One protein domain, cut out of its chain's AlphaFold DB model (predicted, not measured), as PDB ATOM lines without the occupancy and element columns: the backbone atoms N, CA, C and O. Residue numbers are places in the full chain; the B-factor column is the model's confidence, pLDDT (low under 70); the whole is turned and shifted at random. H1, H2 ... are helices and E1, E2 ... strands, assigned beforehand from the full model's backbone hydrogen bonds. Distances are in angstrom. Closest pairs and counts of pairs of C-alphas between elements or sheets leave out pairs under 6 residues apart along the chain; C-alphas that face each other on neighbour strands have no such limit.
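Overview. This is residues 13 to 127 of the 131 residues of an uncharacterized protein of Galerina marginata (strain CBS 339.88) (UniProt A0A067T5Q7). A sandwich of two strongly twisted antiparallel sheets lies face to face, E3-E2-E5-E7-E8 over E6-E1-E4-E9, the latter only just strongly twisted at up to 4.2 A off its plane, with the strands of the two sheets nearly aligned. The long strands E2 and E5 are neighbours in the five-stranded sheet, the chain passes repeatedly between the two layers, and the one short helix, H1, only grazes the five-stranded sheet. The printed part has 115 residues, mostly strand by class, in the order E1 E2 E3 E4 E5 E6 E7 E8 H1 E9. It is compact, with a radius of gyration of the C-alphas of 13.2 A, yet elongated, spanning 41 by 26 by 25 A.

Along the chain. Find C-alpha 13 at (345.033, 367.780, 173.864), where E1 begins and runs to residue 17. E2, residues 20 to 29, runs 28.9 A from C-alpha 20 at (355.555, 361.117, 163.725). Next come E3, residues 37 to 43, 20.4 A; E4, residues 48 to 53, 16.3 A; and E5, residues 59 to 68, 26.4 A. Then read E6, residues 72 to 76; E7, residues 92 to 96; E8, residues 103 to 105; and H1, residues 108 to 111. E9, residues 123 to 126, ends at C-alpha 126 at (341.610, 359.785, 169.642).

Arrangement. Start in the larger sheet, where N 25 and O 63 of E2 and E5 are 2.8 A apart, within hydrogen-bond range. On the other side of E2, E3 forms a hairpin with it; look at N 24 and O 39, 2.8 A. E5 and E7 are antiparallel neighbours with N 64 and O 93 2.9 A apart, within hydrogen-bond range, and the hairpin of E7 and E8 has N 94 and O 103 at 2.8 A. In the other sheet look at N 15 and O 73 of E6 and E1, 2.9 A, N 16 and O 49 of E1 and E4, 2.9 A, and N 52 and O 124 of E4 and E9, 2.8 A. The parts of the sheets that face each other are 10.2 A centre to centre, their planes 14 degrees apart. The closest C-alphas of H1 and E2 are those of Ala 110 and Tyr 27, 6.9 A. H1 is too short for any O i to N i+4 pair; its one O i to N i+3 pair is within range.

Size, cuts and confidence. The two C-alphas farthest apart, those of Ala 32 and Glu 46, are 41.7 A apart. The printed part has no cut. The links E6 to E7 and H1 to E9 are long. Mean pLDDT of the printed part is 87.7; look for values under 70 at residues 32 to 33, 78 to 80 and 127.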
ATOM      1  N   ILE A  13     345.264 368.203 175.240       89.88
ATOM      2  CA  ILE A  13     345.033 367.780 173.864       89.88
ATOM      3  C   ILE A  13     346.196 368.283 173.021       89.88
ATOM      4  O   ILE A  13     346.576 369.451 173.125       89.88
ATOM      5  N   VAL A  14     346.745 367.408 172.184       91.44
ATOM      6  CA  VAL A  14     347.758 367.745 171.187       91.44
ATOM      7  C   VAL A  14     347.223 367.393 169.811       91.44
ATOM      8  O   VAL A  14     346.835 366.257 169.565       91.44
ATOM      9  N   ASP A  15     347.223 368.366 168.915       92.50
ATOM     10  CA  ASP A  15     346.890 368.180 167.512       92.50
ATOM     11  C   ASP A  15     348.185 368.264 166.703       92.50
ATOM     12  O   ASP A  15     348.823 369.316 166.673       92.50
ATOM     13  N   ALA A  16     348.571 367.163 166.059       92.81
ATOM     14  CA  ALA A  16     349.764 367.077 165.219       92.81
ATOM     15  C   ALA A  16     349.384 366.798 163.763       92.81
ATOM     16  O   ALA A  16     348.423 366.073 163.498       92.81
ATOM     17  N   ASN A  17     350.142 367.354 162.822       92.25
ATOM     18  CA  ASN A  17     349.967 367.095 161.395       92.25
ATOM     19  C   ASN A  17     351.088 366.199 160.858       92.25
ATOM     20  O   ASN A  17     352.269 366.468 161.084       92.25
ATOM     21  N   GLY A  18     350.703 365.184 160.088       92.44
ATOM     22  CA  GLY A  18     351.623 364.252 159.448       92.44
ATOM     23  C   GLY A  18     352.127 363.133 160.367       92.44
ATOM     24  O   GLY A  18     351.803 363.088 161.560       92.44
ATOM     25  N   PRO A  19     352.929 362.209 159.805       95.19
ATOM     26  CA  PRO A  19     353.453 361.076 160.544       95.19
ATOM     27  C   PRO A  19     354.527 361.528 161.538       95.19
ATOM     28  O   PRO A  19     355.271 362.486 161.298       95.19
ATOM     29  N   GLY A  20     354.620 360.807 162.650       95.38
ATOM     30  CA  GLY A  20     355.555 361.117 163.725       95.38
ATOM     31  C   GLY A  20     355.159 360.465 165.040       95.38
ATOM     32  O   GLY A  20     354.336 359.548 165.080       95.38
ATOM     33  N   ARG A  21     355.739 360.938 166.136       94.81
ATOM     34  CA  ARG A  21     355.469 360.430 167.478       94.81
ATOM     35  C   ARG A  21     355.468 361.535 168.526       94.81
ATOM     36  O   ARG A  21     356.251 362.481 168.471       94.81
ATOM     37  N   ILE A  22     354.601 361.376 169.518       95.12
ATOM     38  CA  ILE A  22     354.657 362.150 170.755       95.12
ATOM     39  C   ILE A  22     355.558 361.405 171.729       95.12
ATOM     40  O   ILE A  22     355.309 360.239 172.045       95.12
ATOM     41  N   HIS A  23     356.577 362.098 172.224       96.00
ATOM     42  CA  HIS A  23     357.352 361.683 173.383       96.00
ATOM     43  C   HIS A  23     356.732 362.296 174.632       96.00
ATOM     44  O   HIS A  23     356.433 363.487 174.646       96.00
ATOM     45  N   LEU A  24     356.544 361.498 175.680       95.38
ATOM     46  CA  LEU A  24     355.967 361.925 176.951       95.38
ATOM     47  C   LEU A  24     356.855 361.464 178.107       95.38
ATOM     48  O   LEU A  24     357.235 360.300 178.188       95.38
ATOM     49  N   LEU A  25     357.147 362.395 179.006       94.12
ATOM     50  CA  LEU A  25     357.853 362.198 180.260       94.12
ATOM     51  C   LEU A  25     356.922 362.607 181.401       94.12
ATOM     52  O   LEU A  25     356.501 363.758 181.469       94.12
ATOM     53  N   SER A  26     356.653 361.692 182.323       92.00
ATOM     54  CA  SER A  26     355.998 361.971 183.603       92.00
ATOM     55  C   SER A  26     357.058 361.932 184.697       92.00
ATOM     56  O   SER A  26     357.751 360.927 184.855       92.00
ATOM     57  N   TYR A  27     357.234 363.034 185.421       90.75
ATOM     58  CA  TYR A  27     358.347 363.208 186.355       90.75
ATOM     59  C   TYR A  27     357.986 364.168 187.490       90.75
ATOM     60  O   TYR A  27     356.933 364.802 187.495       90.75
ATOM     61  N   GLY A  28     358.854 364.246 188.502       83.75
ATOM     62  CA  GLY A  28     358.475 364.817 189.793       83.75
ATOM     63  C   GLY A  28     357.471 363.909 190.502       83.75
ATOM     64  O   GLY A  28     356.655 363.249 189.868       83.75
ATOM     65  N   ALA A  29     357.540 363.822 191.823       73.81
ATOM     66  CA  ALA A  29     356.791 362.800 192.532       73.81
ATOM     67  C   ALA A  29     356.129 363.330 193.793       73.81
ATOM     68  O   ALA A  29     356.738 364.079 194.554       73.81
ATOM     69  N   ASN A  30     354.900 362.873 194.030       71.38
ATOM     70  CA  ASN A  30     354.238 363.021 195.326       71.38
ATOM     71  C   ASN A  30     354.791 362.029 196.366       71.38
ATOM     72  O   ASN A  30     354.643 362.246 197.565       71.38
ATOM     73  N   GLN A  31     355.449 360.954 195.914       71.50
ATOM     74  CA  GLN A  31     356.094 359.947 196.758       71.50
ATOM     75  C   GLN A  31     357.562 359.770 196.363       71.50
ATOM     76  O   GLN A  31     357.876 359.638 195.185       71.50
ATOM     77  N   ALA A  32     358.463 359.702 197.343       65.50
ATOM     78  CA  ALA A  32     359.911 359.646 197.110       65.50
ATOM     79  C   ALA A  32     360.383 358.448 196.254       65.50
ATOM     80  O   ALA A  32     361.475 358.492 195.701       65.50
ATOM     81  N   SER A  33     359.580 357.386 196.141       66.62
ATOM     82  CA  SER A  33     359.895 356.173 195.378       66.62
ATOM     83  C   SER A  33     359.537 356.235 193.892       66.62
ATOM     84  O   SER A  33     359.897 355.319 193.154       66.62
ATOM     85  N   ASN A  34     358.801 357.254 193.433       76.88
ATOM     86  CA  ASN A  34     358.357 357.275 192.041       76.88
ATOM     87  C   ASN A  34     359.511 357.702 191.135       76.88
ATOM     88  O   ASN A  34     359.965 358.846 191.162       76.88
ATOM     89  N   THR A  35     359.975 356.756 190.325       87.12
ATOM     90  CA  THR A  35     360.953 357.005 189.263       87.12
ATOM     91  C   THR A  35     360.257 357.687 188.089       87.12
ATOM     92  O   THR A  35     359.096 357.391 187.813       87.12
ATOM     93  N   ALA A  36     360.939 358.597 187.391       90.88
ATOM     94  CA  ALA A  36     360.385 359.213 186.191       90.88
ATOM     95  C   ALA A  36     360.049 358.143 185.140       90.88
ATOM     96  O   ALA A  36     360.750 357.138 185.015       90.88
ATOM     97  N   HIS A  37     358.984 358.356 184.375       91.81
ATOM     98  CA  HIS A  37     358.569 357.457 183.303       91.81
ATOM     99  C   HIS A  37     358.595 358.191 181.974       91.81
ATOM    100  O   HIS A  37     358.001 359.259 181.847       91.81
ATOM    101  N   ILE A  38     359.231 357.587 180.977       93.56
ATOM    102  CA  ILE A  38     359.311 358.112 179.616       93.56
ATOM    103  C   ILE A  38     358.685 357.116 178.648       93.56
ATOM    104  O   ILE A  38     358.825 355.908 178.817       93.56
ATOM    105  N   GLY A  39     358.019 357.591 177.609       93.25
ATOM    106  CA  GLY A  39     357.622 356.721 176.517       93.25
ATOM    107  C   GLY A  39     357.020 357.473 175.351       93.25
ATOM    108  O   GLY A  39     356.891 358.698 175.366       93.25
ATOM    109  N   THR A  40     356.679 356.713 174.321       93.69
ATOM    110  CA  THR A  40     356.260 357.260 173.036       93.69
ATOM    111  C   THR A  40     354.952 356.672 172.537       93.69
ATOM    112  O   THR A  40     354.594 355.536 172.864       93.69
ATOM    113  N   ILE A  41     354.250 357.464 171.722       92.38
ATOM    114  CA  ILE A  41     353.114 357.026 170.908       92.38
ATOM    115  C   ILE A  41     353.302 357.538 169.494       92.38
ATOM    116  O   ILE A  41     353.482 358.734 169.278       92.38
ATOM    117  N   THR A  42     353.240 356.616 168.539       93.00
ATOM    118  CA  THR A  42     353.513 356.881 167.124       93.00
ATOM    119  C   THR A  42     352.215 356.913 166.322       93.00
ATOM    120  O   THR A  42     351.305 356.123 166.570       93.00
ATOM    121  N   THR A  43     352.145 357.799 165.332       91.75
ATOM    122  CA  THR A  43     351.115 357.834 164.292       91.75
ATOM    123  C   THR A  43     351.775 357.778 162.918       91.75
ATOM    124  O   THR A  43     352.791 358.427 162.670       91.75
ATOM    125  N   ALA A  44     351.185 356.998 162.016       93.06
ATOM    126  CA  ALA A  44     351.572 356.952 160.607       93.06
ATOM    127  C   ALA A  44     350.632 357.788 159.717       93.06
ATOM    128  O   ALA A  44     350.766 357.760 158.499       93.06
ATOM    129  N   SER A  45     349.656 358.491 160.307       89.94
ATOM    130  CA  SER A  45     348.693 359.296 159.553       89.94
ATOM    131  C   SER A  45     349.390 360.454 158.845       89.94
ATOM    132  O   SER A  45     350.094 361.230 159.480       89.94
ATOM    133  N   GLU A  46     349.149 360.612 157.546       89.50
ATOM    134  CA  GLU A  46     349.603 361.781 156.779       89.50
ATOM    135  C   GLU A  46     348.769 363.038 157.077       89.50
ATOM    136  O   GLU A  46     349.201 364.158 156.811       89.50
ATOM    137  N   GLY A  47     347.575 362.854 157.644       88.25
ATOM    138  CA  GLY A  47     346.667 363.928 158.022       88.25
ATOM    139  C   GLY A  47     346.867 364.407 159.457       88.25
ATOM    140  O   GLY A  47     347.927 364.267 160.069       88.25
ATOM    141  N   LYS A  48     345.804 364.978 160.017       89.88
ATOM    142  CA  LYS A  48     345.780 365.428 161.405       89.88
ATOM    143  C   LYS A  48     345.566 364.243 162.349       89.88
ATOM    144  O   LYS A  48     344.632 363.467 162.164       89.88
ATOM    145  N   THR A  49     346.391 364.135 163.382       91.88
ATOM    146  CA  THR A  49     346.218 363.192 164.495       91.88
ATOM    147  C   THR A  49     345.983 363.972 165.781       91.88
ATOM    148  O   THR A  49     346.729 364.903 166.086       91.88
ATOM    149  N   ARG A  50     344.966 363.577 166.554       91.50
ATOM    150  CA  ARG A  50     344.725 364.108 167.897       91.50
ATOM    151  C   ARG A  50     345.207 363.129 168.954       91.50
ATOM    152  O   ARG A  50     344.809 361.966 168.958       91.50
ATOM    153  N   PHE A  51     345.996 363.636 169.885       90.50
ATOM    154  CA  PHE A  51     346.439 362.939 171.078       90.50
ATOM    155  C   PHE A  51     345.781 363.557 172.309       90.50
ATOM    156  O   PHE A  51     345.640 364.778 172.403       90.50
ATOM    157  N   ILE A  52     345.417 362.721 173.274       89.06
ATOM    158  CA  ILE A  52     345.084 363.146 174.629       89.06
ATOM    159  C   ILE A  52     346.146 362.618 175.577       89.06
ATOM    160  O   ILE A  52     346.350 361.412 175.682       89.06
ATOM    161  N   ILE A  53     346.780 363.536 176.297       88.81
ATOM    162  CA  ILE A  53     347.657 363.240 177.420       88.81
ATOM    163  C   ILE A  53     346.813 363.344 178.691       88.81
ATOM    164  O   ILE A  53     346.362 364.421 179.094       88.81
ATOM    165  N   SER A  54     346.581 362.191 179.301       78.88
ATOM    166  CA  SER A  54     346.109 362.049 180.672       78.88
ATOM    167  C   SER A  54     347.310 362.055 181.622       78.88
ATOM    168  O   SER A  54     348.432 361.745 181.228       78.88
ATOM    169  N   HIS A  55     347.101 362.409 182.882       74.81
ATOM    170  CA  HIS A  55     348.153 362.428 183.899       74.81
ATOM    171  C   HIS A  55     347.882 361.356 184.956       74.81
ATOM    172  O   HIS A  55     346.731 361.066 185.283       74.81
ATOM    173  N   SER A  56     348.944 360.776 185.518       74.12
ATOM    174  CA  SER A  56     348.830 359.999 186.755       74.12
ATOM    175  C   SER A  56     348.974 360.932 187.959       74.12
ATOM    176  O   SER A  56     349.851 361.795 187.972       74.12
ATOM    177  N   TYR A  57     348.141 360.731 188.984       70.50
ATOM    178  CA  TYR A  57     348.184 361.475 190.252       70.50
ATOM    179  C   TYR A  57     349.466 361.237 191.067       70.50
ATOM    180  O   TYR A  57     349.725 361.935 192.047       70.50
ATOM    181  N   ASP A  58     350.284 360.272 190.656       82.12
ATOM    182  CA  ASP A  58     351.565 359.955 191.283       82.12
ATOM    183  C   ASP A  58     352.678 360.953 190.926       82.12
ATOM    184  O   ASP A  58     353.668 361.063 191.662       82.12
ATOM    185  N   TYR A  59     352.503 361.691 189.823       86.06
ATOM    186  CA  TYR A  59     353.478 362.637 189.287       86.06
ATOM    187  C   TYR A  59     352.987 364.076 189.395       86.06
ATOM    188  O   TYR A  59     351.794 364.362 189.299       86.06
ATOM    189  N   THR A  60     353.930 364.999 189.569       88.25
ATOM    190  CA  THR A  60     353.639 366.435 189.705       88.25
ATOM    191  C   THR A  60     354.042 367.251 188.488       88.25
ATOM    192  O   THR A  60     353.758 368.445 188.438       88.25
ATOM    193  N   LYS A  61     354.709 366.645 187.507       90.75
ATOM    194  CA  LYS A  61     355.105 367.298 186.263       90.75
ATOM    195  C   LYS A  61     354.971 366.326 185.105       90.75
ATOM    196  O   LYS A  61     355.150 365.116 185.252       90.75
ATOM    197  N   PHE A  62     354.705 366.871 183.931       91.94
ATOM    198  CA  PHE A  62     354.942 366.156 182.691       91.94
ATOM    199  C   PHE A  62     355.557 367.083 181.652       91.94
ATOM    200  O   PHE A  62     355.399 368.305 181.703       91.94
ATOM    201  N   ALA A  63     356.294 366.482 180.732       94.69
ATOM    202  CA  ALA A  63     356.891 367.141 179.590       94.69
ATOM    203  C   ALA A  63     356.636 366.300 178.346       94.69
ATOM    204  O   ALA A  63     356.657 365.072 178.408       94.69
ATOM    205  N   PHE A  64     356.389 366.948 177.221       95.69
ATOM    206  CA  PHE A  64     356.186 366.262 175.959       95.69
ATOM    207  C   PHE A  64     356.723 367.083 174.799       95.69
ATOM    208  O   PHE A  64     356.828 368.309 174.868       95.69
ATOM    209  N   PHE A  65     357.057 366.386 173.724       97.25
ATOM    210  CA  PHE A  65     357.461 367.006 172.476       97.25
ATOM    211  C   PHE A  65     356.984 366.164 171.293       97.25
ATOM    212  O   PHE A  65     356.645 364.983 171.438       97.25
ATOM    213  N   TRP A  66     356.930 366.796 170.126       96.94
ATOM    214  CA  TRP A  66     356.547 366.166 168.874       96.94
ATOM    215  C   TRP A  66     357.776 365.942 167.993       96.94
ATOM    216  O   TRP A  66     358.442 366.899 167.598       96.94
ATOM    217  N   ASP A  67     358.036 364.676 167.674       97.06
ATOM    218  CA  ASP A  67     359.013 364.238 166.677       97.06
ATOM    219  C   ASP A  67     358.259 363.771 165.430       97.06
ATOM    220  O   ASP A  67     357.801 362.629 165.348       97.06
ATOM    221  N   GLY A  68     358.059 364.668 164.471       94.88
ATOM    222  CA  GLY A  68     357.334 364.341 163.251       94.88
ATOM    223  C   GLY A  68     357.493 365.377 162.153       94.88
ATOM    224  O   GLY A  68     358.077 366.442 162.348       94.88
ATOM    225  N   ALA A  69     356.960 365.040 160.978       87.69
ATOM    226  CA  ALA A  69     357.182 365.807 159.753       87.69
ATOM    227  C   ALA A  69     356.480 367.178 159.736       87.69
ATOM    228  O   ALA A  69     356.937 368.084 159.041       87.69
ATOM    229  N   GLY A  70     355.373 367.331 160.470       89.69
ATOM    230  CA  GLY A  70     354.607 368.576 160.541       89.69
ATOM    231  C   GLY A  70     354.618 369.243 161.914       89.69
ATOM    232  O   GLY A  70     355.320 368.839 162.844       89.69
ATOM    233  N   GLU A  71     353.813 370.296 162.039       92.25
ATOM    234  CA  GLU A  71     353.649 371.023 163.295       92.25
ATOM    235  C   GLU A  71     352.660 370.348 164.242       92.25
ATOM    236  O   GLU A  71     351.713 369.679 163.817       92.25
ATOM    237  N   ALA A  72     352.881 370.576 165.535       93.94
ATOM    238  CA  ALA A  72     351.991 370.153 166.600       93.94
ATOM    239  C   ALA A  72     351.665 371.333 167.515       93.94
ATOM    240  O   ALA A  72     352.529 372.144 167.852       93.94
ATOM    241  N   VAL A  73     350.402 371.415 167.923       93.88
ATOM    242  CA  VAL A  73     349.894 372.439 168.838       93.88
ATOM    243  C   VAL A  73     349.162 371.789 170.003       93.88
ATOM    244  O   VAL A  73     348.472 370.785 169.830       93.88
ATOM    245  N   SER A  74     349.299 372.360 171.196       91.44
ATOM    246  CA  SER A  74     348.674 371.857 172.418       91.44
ATOM    247  C   SER A  74     347.680 372.842 173.025       91.44
ATOM    248  O   SER A  74     347.817 374.064 172.905       91.44
ATOM    249  N   GLY A  75     346.694 372.289 173.725       88.19
ATOM    250  CA  GLY A  75     345.686 373.016 174.489       88.19
ATOM    251  C   GLY A  75     345.300 372.273 175.768       88.19
ATOM    252  O   GLY A  75     345.524 371.067 175.903       88.19
ATOM    253  N   LEU A  76     344.727 373.006 176.721       83.31
ATOM    254  CA  LEU A  76     344.176 372.458 177.961       83.31
ATOM    255  C   LEU A  76     342.667 372.229 177.802       83.31
ATOM    256  O   LEU A  76     341.921 373.170 177.526       83.31
ATOM    257  N   GLY A  77     342.195 371.001 178.018       73.69
ATOM    258  CA  GLY A  77     340.772 370.671 177.928       73.69
ATOM    259  C   GLY A  77     340.178 371.042 176.563       73.69
ATOM    260  O   GLY A  77     340.681 370.618 175.531       73.69
ATOM    261  N   GLN A  78     339.110 371.846 176.553       67.50
ATOM    262  CA  GLN A  78     338.463 372.345 175.326       67.50
ATOM    263  C   GLN A  78     338.960 373.733 174.880       67.50
ATOM    264  O   GLN A  78     338.338 374.368 174.028       67.50
ATOM    265  N   GLN A  79     340.034 374.251 175.480       69.50
ATOM    266  CA  GLN A  79     340.553 375.567 175.110       69.50
ATOM    267  C   GLN A  79     341.165 375.555 173.700       69.50
ATOM    268  O   GLN A  79     341.691 374.526 173.268       69.50
ATOM    269  N   PRO A  80     341.118 376.690 172.975       64.12
ATOM    270  CA  PRO A  80     341.727 376.795 171.654       64.12
ATOM    271  C   PRO A  80     343.234 376.487 171.694       64.12
ATOM    272  O   PRO A  80     343.948 376.906 172.609       64.12
ATOM    273  N   PHE A  81     343.696 375.727 170.698       72.44
ATOM    274  CA  PHE A  81     345.088 375.304 170.541       72.44
ATOM    275  C   PHE A  81     345.976 376.492 170.176       72.44
ATOM    276  O   PHE A  81     346.027 376.893 169.015       72.44
ATOM    277  N   ASN A  82     346.689 377.039 171.157       70.81
ATOM    278  CA  ASN A  82     347.467 378.264 170.953       70.81
ATOM    279  C   ASN A  82     348.965 378.091 171.237       70.81
ATOM    280  O   ASN A  82     349.727 379.029 171.014       70.81
ATOM    281  N   GLN A  83     349.398 376.929 171.737       87.81
ATOM    282  CA  GLN A  83     350.788 376.702 172.127       87.81
ATOM    283  C   GLN A  83     351.461 375.727 171.166       87.81
ATOM    284  O   GLN A  83     350.995 374.600 171.010       87.81
ATOM    285  N   ALA A  84     352.569 376.140 170.551       93.00
ATOM    286  CA  ALA A  84     353.417 375.231 169.789       93.00
ATOM    287  C   ALA A  84     354.029 374.171 170.717       93.00
ATOM    288  O   ALA A  84     354.487 374.489 171.821       93.00
ATOM    289  N   VAL A  85     354.029 372.920 170.261       95.75
ATOM    290  CA  VAL A  85     354.665 371.816 170.979       95.75
ATOM    291  C   VAL A  85     356.161 371.813 170.687       95.75
ATOM    292  O   VAL A  85     356.581 372.049 169.555       95.75
ATOM    293  N   GLY A  86     356.957 371.535 171.718       96.31
ATOM    294  CA  GLY A  86     358.402 371.370 171.620       96.31
ATOM    295  C   GLY A  86     358.829 370.316 170.597       96.31
ATOM    296  O   GLY A  86     358.025 369.475 170.183       96.31
ATOM    297  N   LYS A  87     360.113 370.325 170.227       96.19
ATOM    298  CA  LYS A  87     360.691 369.387 169.243       96.19
ATOM    299  C   LYS A  87     361.747 368.442 169.828       96.19
ATOM    300  O   LYS A  87     362.178 367.524 169.139       96.19
ATOM    301  N   SER A  88     362.153 368.640 171.082       97.06
ATOM    302  CA  SER A  88     363.130 367.788 171.768       97.06
ATOM    303  C   SER A  88     362.984 367.875 173.294       97.06
ATOM    304  O   SER A  88     362.105 368.580 173.795       97.06
ATOM    305  N   TRP A  89     363.835 367.166 174.044       97.19
ATOM    306  CA  TRP A  89     363.862 367.258 175.510       97.19
ATOM    307  C   TRP A  89     364.501 368.548 176.031       97.19
ATOM    308  O   TRP A  89     364.159 368.980 177.128       97.19
ATOM    309  N   GLU A  90     365.363 369.184 175.244       97.62
ATOM    310  CA  GLU A  90     365.974 370.483 175.539       97.62
ATOM    311  C   GLU A  90     364.963 371.635 175.400       97.62
ATOM    312  O   GLU A  90     365.093 372.672 176.051       97.62
ATOM    313  N   GLU A  91     363.921 371.440 174.590       96.25
ATOM    314  CA  GLU A  91     362.861 372.419 174.330       96.25
ATOM    315  C   GLU A  91     361.467 371.798 174.497       96.25
ATOM    316  O   GLU A  91     360.570 372.010 173.680       96.25
ATOM    317  N   ALA A  92     361.262 371.010 175.553       97.00
ATOM    318  CA  ALA A  92     360.013 370.284 175.757       97.00
ATOM    319  C   ALA A  92     358.883 371.192 176.260       97.00
ATOM    320  O   ALA A  92     359.085 372.088 177.087       97.00
ATOM    321  N   THR A  93     357.653 370.900 175.833       96.25
ATOM    322  CA  THR A  93     356.449 371.514 176.397       96.25
ATOM    323  C   THR A  93     356.148 370.878 177.745       96.25
ATOM    324  O   THR A  93     355.849 369.691 177.836       96.25
ATOM    325  N   CYS A  94     356.219 371.677 178.802       93.62
ATOM    326  CA  CYS A  94     356.085 371.243 180.183       93.62
ATOM    327  C   CYS A  94     354.816 371.789 180.827       93.62
ATOM    328  O   CYS A  94     354.385 372.911 180.552       93.62
ATOM    329  N   ALA A  95     354.281 371.014 181.760       90.75
ATOM    330  CA  ALA A  95     353.198 371.406 182.640       90.75
ATOM    331  C   ALA A  95     353.493 370.924 184.063       90.75
ATOM    332  O   ALA A  95     353.797 369.749 184.286       90.75
ATOM    333  N   ASP A  96     353.376 371.841 185.021       89.06
ATOM    334  CA  ASP A  96     353.588 371.561 186.439       89.06
ATOM    335  C   ASP A  96     352.250 371.469 187.184       89.06
ATOM    336  O   ASP A  96     351.236 372.061 186.790       89.06
ATOM    337  N   TYR A  97     352.256 370.766 188.310       84.75
ATOM    338  CA  TYR A  97     351.137 370.713 189.240       84.75
ATOM    339  C   TYR A  97     350.692 372.124 189.650       84.75
ATOM    340  O   TYR A  97     351.516 373.016 189.845       84.75
ATOM    341  N   ASN A  98     349.379 372.330 189.785       81.00
ATOM    342  CA  ASN A  98     348.757 373.629 190.086       81.00
ATOM    343  C   ASN A  98     349.034 374.755 189.072       81.00
ATOM    344  O   ASN A  98     348.837 375.928 189.387       81.00
ATOM    345  N   THR A  99     349.444 374.420 187.847       81.44
ATOM    346  CA  THR A  99     349.547 375.389 186.749       81.44
ATOM    347  C   THR A  99     348.482 375.137 185.685       81.44
ATOM    348  O   THR A  99     347.879 374.063 185.606       81.44
ATOM    349  N   ASN A 100     348.204 376.172 184.897       80.81
ATOM    350  CA  ASN A 100     347.279 376.152 183.763       80.81
ATOM    351  C   ASN A 100     347.920 376.696 182.477       80.81
ATOM    352  O   ASN A 100     347.234 376.911 181.482       80.81
ATOM    353  N   ALA A 101     349.227 376.947 182.519       85.50
ATOM    354  CA  ALA A 101     350.010 377.474 181.422       85.50
ATOM    355  C   ALA A 101     351.165 376.521 181.132       85.50
ATOM    356  O   ALA A 101     351.871 376.091 182.047       85.50
ATOM    357  N   PHE A 102     351.351 376.205 179.855       90.50
ATOM    358  CA  PHE A 102     352.521 375.465 179.417       90.50
ATOM    359  C   PHE A 102     353.774 376.336 179.529       90.50
ATOM    360  O   PHE A 102     353.717 377.554 179.358       90.50
ATOM    361  N   ALA A 103     354.914 375.698 179.767       92.25
ATOM    362  CA  ALA A 103     356.225 376.329 179.707       92.25
ATOM    363  C   ALA A 103     357.160 375.495 178.829       92.25
ATOM    364  O   ALA A 103     357.127 374.272 178.900       92.25
ATOM    365  N   THR A 104     358.019 376.138 178.046       95.00
ATOM    366  CA  THR A 104     359.086 375.442 177.313       95.00
ATOM    367  C   THR A 104     360.327 375.360 178.192       95.00
ATOM    368  O   THR A 104     360.749 376.386 178.733       95.00
ATOM    369  N   ARG A 105     360.881 374.158 178.393       96.25
ATOM    370  CA  ARG A 105     362.053 373.939 179.260       96.25
ATOM    371  C   ARG A 105     362.898 372.757 178.789       96.25
ATOM    372  O   ARG A 105     362.364 371.815 178.211       96.25
ATOM    373  N   ASP A 106     364.173 372.785 179.165       96.62
ATOM    374  CA  ASP A 106     365.054 371.620 179.118       96.62
ATOM    375  C   ASP A 106     364.732 370.673 180.282       96.62
ATOM    376  O   ASP A 106     364.747 371.064 181.455       96.62
ATOM    377  N   VAL A 107     364.419 369.422 179.949       96.00
ATOM    378  CA  VAL A 107     364.127 368.343 180.900       96.00
ATOM    379  C   VAL A 107     365.049 367.137 180.723       96.00
ATOM    380  O   VAL A 107     364.782 366.078 181.287       96.00
ATOM    381  N   THR A 108     366.156 367.278 179.994       96.06
ATOM    382  CA  THR A 108     367.089 366.182 179.677       96.06
ATOM    383  C   THR A 108     367.638 365.501 180.936       96.06
ATOM    384  O   THR A 108     367.768 364.281 180.996       96.06
ATOM    385  N   ALA A 109     367.866 366.255 182.013       92.81
ATOM    386  CA  ALA A 109     368.279 365.673 183.293       92.81
ATOM    387  C   ALA A 109     367.237 364.692 183.869       92.81
ATOM    388  O   ALA A 109     367.592 363.693 184.487       92.81
ATOM    389  N   ALA A 110     365.945 364.945 183.642       90.81
ATOM    390  CA  ALA A 110     364.864 364.095 184.131       90.81
ATOM    391  C   ALA A 110     364.651 362.828 183.280       90.81
ATOM    392  O   ALA A 110     363.919 361.938 183.711       90.81
ATOM    393  N   THR A 111     365.281 362.721 182.103       91.94
ATOM    394  CA  THR A 111     365.192 361.529 181.241       91.94
ATOM    395  C   THR A 111     366.276 360.492 181.534       91.94
ATOM    396  O   THR A 111     366.119 359.342 181.136       91.94
ATOM    397  N   THR A 112     367.343 360.865 182.253       89.06
ATOM    398  CA  THR A 112     368.537 360.019 182.452       89.06
ATOM    399  C   THR A 112     368.216 358.707 183.174       89.06
ATOM    400  O   THR A 112     368.630 357.645 182.719       89.06
ATOM    401  N   ASP A 113     367.422 358.773 184.245       86.62
ATOM    402  CA  ASP A 113     367.007 357.603 185.036       86.62
ATOM    403  C   ASP A 113     365.546 357.206 184.771       86.62
ATOM    404  O   ASP A 113     364.924 356.485 185.557       86.62
ATOM    405  N   ALA A 114     364.951 357.717 183.689       89.94
ATOM    406  CA  ALA A 114     363.549 357.469 183.404       89.94
ATOM    407  C   ALA A 114     363.334 356.032 182.915       89.94
ATOM    408  O   ALA A 114     363.982 355.555 181.984       89.94
ATOM    409  N   VAL A 115     362.360 355.345 183.507       91.38
ATOM    410  CA  VAL A 115     361.973 354.002 183.078       91.38
ATOM    411  C   VAL A 115     361.121 354.104 181.818       91.38
ATOM    412  O   VAL A 115     360.092 354.786 181.801       91.38
ATOM    413  N   THR A 116     361.522 353.386 180.773       90.81
ATOM    414  CA  THR A 116     360.788 353.337 179.505       90.81
ATOM    415  C   THR A 116     359.452 352.602 179.651       90.81
ATOM    416  O   THR A 116     359.375 351.496 180.188       90.81
ATOM    417  N   ARG A 117     358.386 353.221 179.144       85.19
ATOM    418  CA  ARG A 117     356.993 352.753 179.153       85.19
ATOM    419  C   ARG A 117     356.329 353.000 177.795       85.19
ATOM    420  O   ARG A 117     355.204 353.490 177.732       85.19
ATOM    421  N   ASP A 118     357.022 352.694 176.702       83.31
ATOM    422  CA  ASP A 118     356.482 352.874 175.349       83.31
ATOM    423  C   ASP A 118     355.130 352.178 175.175       83.31
ATOM    424  O   ASP A 118     354.938 351.052 175.634       83.31
ATOM    425  N   ASN A 119     354.176 352.867 174.539       71.88
ATOM    426  CA  ASN A 119     352.776 352.437 174.392       71.88
ATOM    427  C   ASN A 119     352.016 352.156 175.709       71.88
ATOM    428  O   ASN A 119     350.867 351.722 175.673       71.88
ATOM    429  N   LEU A 120     352.634 352.410 176.865       72.00
ATOM    430  CA  LEU A 120     352.054 352.280 178.206       72.00
ATOM    431  C   LEU A 120     352.030 353.624 178.950       72.00
ATOM    432  O   LEU A 120     351.718 353.674 180.141       72.00
ATOM    433  N   VAL A 121     352.389 354.713 178.268       75.25
ATOM    434  CA  VAL A 121     352.253 356.071 178.790       75.25
ATOM    435  C   VAL A 121     350.785 356.484 178.832       75.25
ATOM    436  O   VAL A 121     349.945 355.960 178.107       75.25
ATOM    437  N   THR A 122     350.471 357.485 179.647       80.31
ATOM    438  CA  THR A 122     349.129 358.071 179.749       80.31
ATOM    439  C   THR A 122     348.824 359.017 178.581       80.31
ATOM    440  O   THR A 122     348.254 360.084 178.769       80.31
ATOM    441  N   CYS A 123     349.208 358.648 177.364       81.94
ATOM    442  CA  CYS A 123     348.867 359.349 176.133       81.94
ATOM    443  C   CYS A 123     348.016 358.408 175.271       81.94
ATOM    444  O   CYS A 123     348.180 357.193 175.339       81.94
ATOM    445  N   PHE A 124     347.083 358.933 174.485       83.12
ATOM    446  CA  PHE A 124     346.191 358.124 173.656       83.12
ATOM    447  C   PHE A 124     345.859 358.868 172.369       83.12
ATOM    448  O   PHE A 124     345.609 360.071 172.406       83.12
ATOM    449  N   ILE A 125     345.816 358.167 171.237       82.31
ATOM    450  CA  ILE A 125     345.265 358.723 169.994       82.31
ATOM    451  C   ILE A 125     343.743 358.653 170.078       82.31
ATOM    452  O   ILE A 125     343.190 357.607 170.420       82.31
ATOM    453  N   ILE A 126     343.069 359.750 169.743       81.56
ATOM    454  CA  ILE A 126     341.610 359.785 169.642       81.56
ATOM    455  C   ILE A 126     341.220 360.008 168.182       81.56
ATOM    456  O   ILE A 126     341.780 360.908 167.548       81.56
ATOM    457  N   PRO A 127     340.268 359.222 167.640       68.81
ATOM    458  CA  PRO A 127     339.716 359.472 166.319       68.81
ATOM    459  C   PRO A 127     339.240 360.920 166.211       68.81
ATOM    460  O   PRO A 127     338.458 361.397 167.033       68.81
TER     461      PRO A 127